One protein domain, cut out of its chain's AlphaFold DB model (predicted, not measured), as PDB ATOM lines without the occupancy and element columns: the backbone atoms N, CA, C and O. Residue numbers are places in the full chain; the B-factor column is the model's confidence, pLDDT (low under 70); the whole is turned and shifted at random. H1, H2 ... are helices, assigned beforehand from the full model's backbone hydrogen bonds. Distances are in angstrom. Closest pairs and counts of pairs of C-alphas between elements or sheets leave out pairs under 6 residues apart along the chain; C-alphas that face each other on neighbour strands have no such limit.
ATOM      1  N   GLU A 260     195.318 150.707  96.758       92.38
ATOM      2  CA  GLU A 260     194.089 150.474  95.991       92.38
ATOM      3  C   GLU A 260     194.214 149.283  95.039       92.38
ATOM      4  O   GLU A 260     193.278 148.494  94.902       92.38
ATOM      5  N   LEU A 261     195.383 149.119  94.418       91.94
ATOM      6  CA  LEU A 261     195.644 148.050  93.458       91.94
ATOM      7  C   LEU A 261     195.653 146.691  94.163       91.94
ATOM      8  O   LEU A 261     195.099 145.721  93.647       91.94
ATOM      9  N   THR A 262     196.183 146.634  95.389       90.31
ATOM     10  CA  THR A 262     196.097 145.432  96.237       90.31
ATOM     11  C   THR A 262     194.653 145.069  96.589       90.31
ATOM     12  O   THR A 262     194.295 143.893  96.516       90.31
ATOM     13  N   LEU A 263     193.796 146.053  96.893       90.06
ATOM     14  CA  LEU A 263     192.373 145.820  97.168       90.06
ATOM     15  C   LEU A 263     191.618 145.324  95.927       90.06
ATOM     16  O   LEU A 263     190.840 144.379  96.031       90.06
ATOM     17  N   GLN A 264     191.873 145.909  94.753       91.12
ATOM     18  CA  GLN A 264     191.277 145.447  93.493       91.12
ATOM     19  C   GLN A 264     191.725 144.025  93.134       91.12
ATOM     20  O   GLN A 264     190.922 143.213  92.670       91.12
ATOM     21  N   LEU A 265     193.006 143.712  93.353       89.19
ATOM     22  CA  LEU A 265     193.552 142.382  93.101       89.19
ATOM     23  C   LEU A 265     192.921 141.343  94.038       89.19
ATOM     24  O   LEU A 265     192.539 140.269  93.576       89.19
ATOM     25  N   ALA A 266     192.749 141.680  95.321       86.62
ATOM     26  CA  ALA A 266     192.062 140.832  96.294       86.62
ATOM     27  C   ALA A 266     190.599 140.572  95.895       86.62
ATOM     28  O   ALA A 266     190.179 139.419  95.837       86.62
ATOM     29  N   GLU A 267     189.853 141.616  95.521       91.12
ATOM     30  CA  GLU A 267     188.458 141.486  95.080       91.12
ATOM     31  C   GLU A 267     188.339 140.640  93.798       91.12
ATOM     32  O   GLU A 267     187.439 139.810  93.657       91.12
ATOM     33  N   ARG A 268     189.278 140.790  92.852       86.12
ATOM     34  CA  ARG A 268     189.306 139.971  91.632       86.12
ATOM     35  C   ARG A 268     189.610 138.502  91.933       86.12
ATOM     36  O   ARG A 268     188.995 137.632  91.316       86.12
ATOM     37  N   MET A 269     190.527 138.229  92.861       81.94
ATOM     38  CA  MET A 269     190.846 136.869  93.307       81.94
ATOM     39  C   MET A 269     189.649 136.205  93.995       81.94
ATOM     40  O   MET A 269     189.351 135.050  93.703       81.94
ATOM     41  N   GLU A 270     188.915 136.941  94.832       83.19
ATOM     42  CA  GLU A 270     187.694 136.458  95.487       83.19
ATOM     43  C   GLU A 270     186.607 136.095  94.462       83.19
ATOM     44  O   GLU A 270     186.040 135.002  94.494       83.19
ATOM     45  N   ARG A 271     186.384 136.960  93.463       85.19
ATOM     46  CA  ARG A 271     185.433 136.686  92.370       85.19
ATOM     47  C   ARG A 271     185.821 135.462  91.537       85.19
ATOM     48  O   ARG A 271     184.934 134.730  91.102       85.19
ATOM     49  N   LEU A 272     187.114 135.253  91.277       78.19
ATOM     50  CA  LEU A 272     187.591 134.078  90.542       78.19
ATOM     51  C   LEU A 272     187.424 132.797  91.363       78.19
ATOM     52  O   LEU A 272     186.894 131.830  90.825       78.19
ATOM     53  N   GLY A 273     187.786 132.813  92.649       77.56
ATOM     54  CA  GLY A 273     187.620 131.664  93.546       77.56
ATOM     55  C   GLY A 273     186.166 131.202  93.659       77.56
ATOM     56  O   GLY A 273     185.901 130.001  93.608       77.56
ATOM     57  N   ASN A 274     185.223 132.151  93.703       82.56
ATOM     58  CA  ASN A 274     183.787 131.860  93.707       82.56
ATOM     59  C   ASN A 274     183.292 131.270  92.376       82.56
ATOM     60  O   ASN A 274     182.355 130.483  92.368       82.56
ATOM     61  N   ARG A 275     183.908 131.632  91.241       82.25
ATOM     62  CA  ARG A 275     183.522 131.108  89.918       82.25
ATOM     63  C   ARG A 275     184.115 129.743  89.609       82.25
ATOM     64  O   ARG A 275     183.480 128.962  88.916       82.25
ATOM     65  N   SER A 276     185.335 129.472  90.059       80.69
ATOM     66  CA  SER A 276     186.028 128.224  89.744       80.69
ATOM     67  C   SER A 276     185.693 127.080  90.704       80.69
ATOM     68  O   SER A 276     186.305 126.025  90.585       80.69
ATOM     69  N   GLY A 277     184.799 127.286  91.683       76.75
ATOM     70  CA  GLY A 277     184.499 126.292  92.725       76.75
ATOM     71  C   GLY A 277     185.711 125.953  93.601       76.75
ATOM     72  O   GLY A 277     185.721 124.959  94.316       76.75
ATOM     73  N   LEU A 278     186.772 126.768  93.562       73.94
ATOM     74  CA  LEU A 278     188.037 126.457  94.240       73.94
ATOM     75  C   LEU A 278     187.876 126.523  95.762       73.94
ATOM     76  O   LEU A 278     188.582 125.830  96.485       73.94
ATOM     77  N   ASN A 279     186.917 127.326  96.230       75.81
ATOM     78  CA  ASN A 279     186.522 127.375  97.633       75.81
ATOM     79  C   ASN A 279     185.847 126.071  98.083       75.81
ATOM     80  O   ASN A 279     186.134 125.617  99.184       75.81
ATOM     81  N   GLU A 280     185.031 125.432  97.237       76.75
ATOM     82  CA  GLU A 280     184.465 124.107  97.533       76.75
ATOM     83  C   GLU A 280     185.563 123.048  97.597       76.75
ATOM     84  O   GLU A 280     185.653 122.334  98.588       76.75
ATOM     85  N   VAL A 281     186.477 123.018  96.620       72.12
ATOM     86  CA  VAL A 281     187.599 122.059  96.614       72.12
ATOM     87  C   VAL A 281     188.528 122.255  97.819       72.12
ATOM     88  O   VAL A 281     189.009 121.284  98.399       72.12
ATOM     89  N   LEU A 282     188.788 123.501  98.233       78.12
ATOM     90  CA  LEU A 282     189.609 123.792  99.415       78.12
ATOM     91  C   LEU A 282     188.913 123.417 100.728       78.12
ATOM     92  O   LEU A 282     189.594 122.990 101.664       78.12
ATOM     93  N   GLU A 283     187.592 123.578 100.823       81.12
ATOM     94  CA  GLU A 283     186.829 123.115 101.986       81.12
ATOM     95  C   GLU A 283     186.724 121.584 102.017       81.12
ATOM     96  O   GLU A 283     186.954 120.985 103.068       81.12
ATOM     97  N   GLU A 284     186.527 120.923 100.874       76.94
ATOM     98  CA  GLU A 284     186.629 119.464 100.766       76.94
ATOM     99  C   GLU A 284     188.015 118.969 101.196       76.94
ATOM    100  O   GLU A 284     188.127 118.034 101.988       76.94
ATOM    101  N   GLU A 285     189.095 119.626 100.760       77.12
ATOM    102  CA  GLU A 285     190.450 119.253 101.171       77.12
ATOM    103  C   GLU A 285     190.678 119.481 102.677       77.12
ATOM    104  O   GLU A 285     191.401 118.708 103.312       77.12
ATOM    105  N   ARG A 286     190.054 120.500 103.289       80.81
ATOM    106  CA  ARG A 286     190.093 120.706 104.749       80.81
ATOM    107  C   ARG A 286     189.384 119.594 105.505       80.81
ATOM    108  O   ARG A 286     189.938 119.128 106.500       80.81
ATOM    109  N   VAL A 287     188.221 119.154 105.032       80.06
ATOM    110  CA  VAL A 287     187.493 118.013 105.608       80.06
ATOM    111  C   VAL A 287     188.321 116.732 105.458       80.06
ATOM    112  O   VAL A 287     188.553 116.013 106.424       80.06
ATOM    113  N   VAL A 288     188.912 116.495 104.286       76.06
ATOM    114  CA  VAL A 288     189.783 115.329 104.062       76.06
ATOM    115  C   VAL A 288     191.061 115.392 104.914       76.06
ATOM    116  O   VAL A 288     191.558 114.361 105.377       76.06
ATOM    117  N   ARG A 289     191.626 116.584 105.150       70.75
ATOM    118  CA  ARG A 289     192.797 116.769 106.026       70.75
ATOM    119  C   ARG A 289     192.457 116.634 107.508       70.75
ATOM    120  O   ARG A 289     193.297 116.109 108.239       70.75
ATOM    121  N   SER A 290     191.278 117.066 107.959       71.94
ATOM    122  CA  SER A 290     190.849 116.848 109.348       71.94
ATOM    123  C   SER A 290     190.693 115.351 109.639       71.94
ATOM    124  O   SER A 290     191.132 114.893 110.696       71.94
ATOM    125  N   ASP A 291     190.239 114.574 108.652       60.78
ATOM    126  CA  ASP A 291     190.170 113.112 108.738       60.78
ATOM    127  C   ASP A 291     191.549 112.435 108.650       60.78
ATOM    128  O   ASP A 291     191.832 111.468 109.368       60.78
ATOM    129  N   ARG A 292     192.466 112.956 107.821       56.66
ATOM    130  CA  ARG A 292     193.839 112.422 107.694       56.66
ATOM    131  C   ARG A 292     194.767 112.786 108.855       56.66
ATOM    132  O   ARG A 292     195.744 112.072 109.070       56.66
ATOM    133  N   SER A 293     194.446 113.809 109.651       53.38
ATOM    134  CA  SER A 293     195.195 114.213 110.857       53.38
ATOM    135  C   SER A 293     195.355 113.081 111.892       53.38
ATOM    136  O   SER A 293     196.284 113.089 112.698       53.38
ATOM    137  N   ARG A 309     200.832 132.161 105.735       74.88
ATOM    138  CA  ARG A 309     199.645 132.220 106.605       74.88
ATOM    139  C   ARG A 309     199.490 133.590 107.264       74.88
ATOM    140  O   ARG A 309     198.443 134.208 107.109       74.88
ATOM    141  N   SER A 310     200.553 134.113 107.879       79.75
ATOM    142  CA  SER A 310     200.553 135.438 108.518       79.75
ATOM    143  C   SER A 310     200.155 136.555 107.544       79.75
ATOM    144  O   SER A 310     199.312 137.404 107.855       79.75
ATOM    145  N   ARG A 311     200.696 136.536 106.315       74.50
ATOM    146  CA  ARG A 311     200.366 137.540 105.292       74.50
ATOM    147  C   ARG A 311     198.925 137.399 104.791       74.50
ATOM    148  O   ARG A 311     198.264 138.415 104.581       74.50
ATOM    149  N   ALA A 312     198.423 136.171 104.638       76.62
ATOM    150  CA  ALA A 312     197.036 135.918 104.254       76.62
ATOM    151  C   ALA A 312     196.040 136.391 105.328       76.62
ATOM    152  O   ALA A 312     195.029 137.008 104.990       76.62
ATOM    153  N   ASP A 313     196.341 136.171 106.608       83.81
ATOM    154  CA  ASP A 313     195.487 136.610 107.715       83.81
ATOM    155  C   ASP A 313     195.432 138.138 107.818       83.81
ATOM    156  O   ASP A 313     194.355 138.711 107.995       83.81
ATOM    157  N   LYS A 314     196.560 138.822 107.585       86.56
ATOM    158  CA  LYS A 314     196.603 140.291 107.525       86.56
ATOM    159  C   LYS A 314     195.724 140.857 106.404       86.56
ATOM    160  O   LYS A 314     195.037 141.858 106.608       86.56
ATOM    161  N   ILE A 315     195.691 140.210 105.235       79.81
ATOM    162  CA  ILE A 315     194.803 140.605 104.126       79.81
ATOM    163  C   ILE A 315     193.333 140.417 104.522       79.81
ATOM    164  O   ILE A 315     192.533 141.330 104.318       79.81
ATOM    165  N   ARG A 316     192.970 139.282 105.137       80.00
ATOM    166  CA  ARG A 316     191.588 139.040 105.593       80.00
ATOM    167  C   ARG A 316     191.127 140.082 106.611       80.00
ATOM    168  O   ARG A 316     190.006 140.572 106.500       80.00
ATOM    169  N   GLN A 317     191.991 140.468 107.551       84.56
ATOM    170  CA  GLN A 317     191.689 141.522 108.526       84.56
ATOM    171  C   GLN A 317     191.420 142.875 107.851       84.56
ATOM    172  O   GLN A 317     190.458 143.556 108.207       84.56
ATOM    173  N   LEU A 318     192.217 143.251 106.846       81.31
ATOM    174  CA  LEU A 318     192.018 144.500 106.103       81.31
ATOM    175  C   LEU A 318     190.713 144.500 105.293       81.31
ATOM    176  O   LEU A 318     190.004 145.508 105.274       81.31
ATOM    177  N   VAL A 319     190.368 143.373 104.661       82.19
ATOM    178  CA  VAL A 319     189.100 143.220 103.928       82.19
ATOM    179  C   VAL A 319     187.909 143.329 104.882       82.19
ATOM    180  O   VAL A 319     186.989 144.104 104.617       82.19
ATOM    181  N   ALA A 320     187.956 142.637 106.024       80.75
ATOM    182  CA  ALA A 320     186.908 142.702 107.042       80.75
ATOM    183  C   ALA A 320     186.730 144.126 107.600       80.75
ATOM    184  O   ALA A 320     185.604 144.612 107.722       80.75
ATOM    185  N   TYR A 321     187.833 144.836 107.864       82.81
ATOM    186  CA  TYR A 321     187.794 146.227 108.316       82.81
ATOM    187  C   TYR A 321     187.126 147.154 107.286       82.81
ATOM    188  O   TYR A 321     186.267 147.968 107.635       82.81
ATOM    189  N   LYS A 322     187.458 147.001 105.997       79.19
ATOM    190  CA  LYS A 322     186.863 147.802 104.914       79.19
ATOM    191  C   LYS A 322     185.379 147.482 104.700       79.19
ATOM    192  O   LYS A 322     184.596 148.396 104.438       79.19
ATOM    193  N   ALA A 323     184.977 146.218 104.840       76.62
ATOM    194  CA  ALA A 323     183.571 145.818 104.796       76.62
ATOM    195  C   ALA A 323     182.763 146.463 105.940       76.62
ATOM    196  O   ALA A 323     181.688 147.007 105.693       76.62
ATOM    197  N   GLY A 324     183.321 146.504 107.156       80.38
ATOM    198  CA  GLY A 324     182.700 147.170 108.309       80.38
ATOM    199  C   GLY A 324     182.600 148.698 108.187       80.38
ATOM    200  O   GLY A 324     181.662 149.306 108.696       80.38
TER     201      GLY A 324
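What this domain is: This is residues 260 to 293 and 309 to 324 of the 335 residues of an uncharacterized protein of Gymnopilus dilepis (UniProt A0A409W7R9). Two helices, H1 and H2, meet near their ends at a wide-open corner, like the two limbs of an L, and a third helix, H3, crosses the H1 limb on the inner side of that corner. The contacts are few: residues 280 to 293, of which 280 to 292 belong to H2, stick out with nothing packed on them. The printed part has 50 residues with three named helices in the order H1, H2, H3 and no named strand, and its class is all helix. It is loose, with a radius of gyration of the C-alphas of 13.4 A, and elongated, with spans of 39 by 24 by 18 A.

Where its parts are: Find C-alpha 260 at (194.089, 150.474, 95.991); from there H1, residues 260 to 275, runs 22.9 A to C-alpha 275 at (183.522, 131.108, 89.918). H3, residues 309 to 324, also has 16 residues; look for its end at C-alpha 324, (182.700, 147.170, 108.309), 22.7 A from C-alpha 309. H2, residues 278 to 292, has 15 residues and measures 20.3 A from C-alpha 278 to C-alpha 292.

How they stand to each other: Start from H1, which touches no helix but is near both H2 and H3. H1 and H3 are close but not clearly touching; look at Leu 263 and Val 319, whose C-alphas, the closest of the two helices, are 7.9 A apart. Their lines are about perpendicular, at 83 degrees, and their centres are 12.8 A apart. H1 and H2 are also close but not clearly touching, and their closest C-alphas, those of Gly 273 and Asn 279, are 6.0 A apart. The lines of H1 and H2 are about perpendicular, at 73 degrees, with their centres 21.8 A apart. A tight link of 2 residues, Ser 276 and Gly 277, joins them. H2 and H3 are apart. In H1, H2 and H3 every O i to N i+4 pair is within hydrogen-bond range.

The domain as a whole: The two C-alphas farthest apart are those of Glu 260 and Arg 292, at 39.8 A. After Ser 293 look for the cut: residues 294 to 308 are not printed, and C-alphas 293 and 309 are 19.0 A apart across it. The link from H2 to H3 is the link across the cut. Residues 271 to 278, of which 271 to 275 belong to H1, stand free, and so do residues 309 to 314 of H3. The mean pLDDT of the printed part is 79.7; in the B-factor column you will find residues 291 to 293 under 70, where the model's confidence is low.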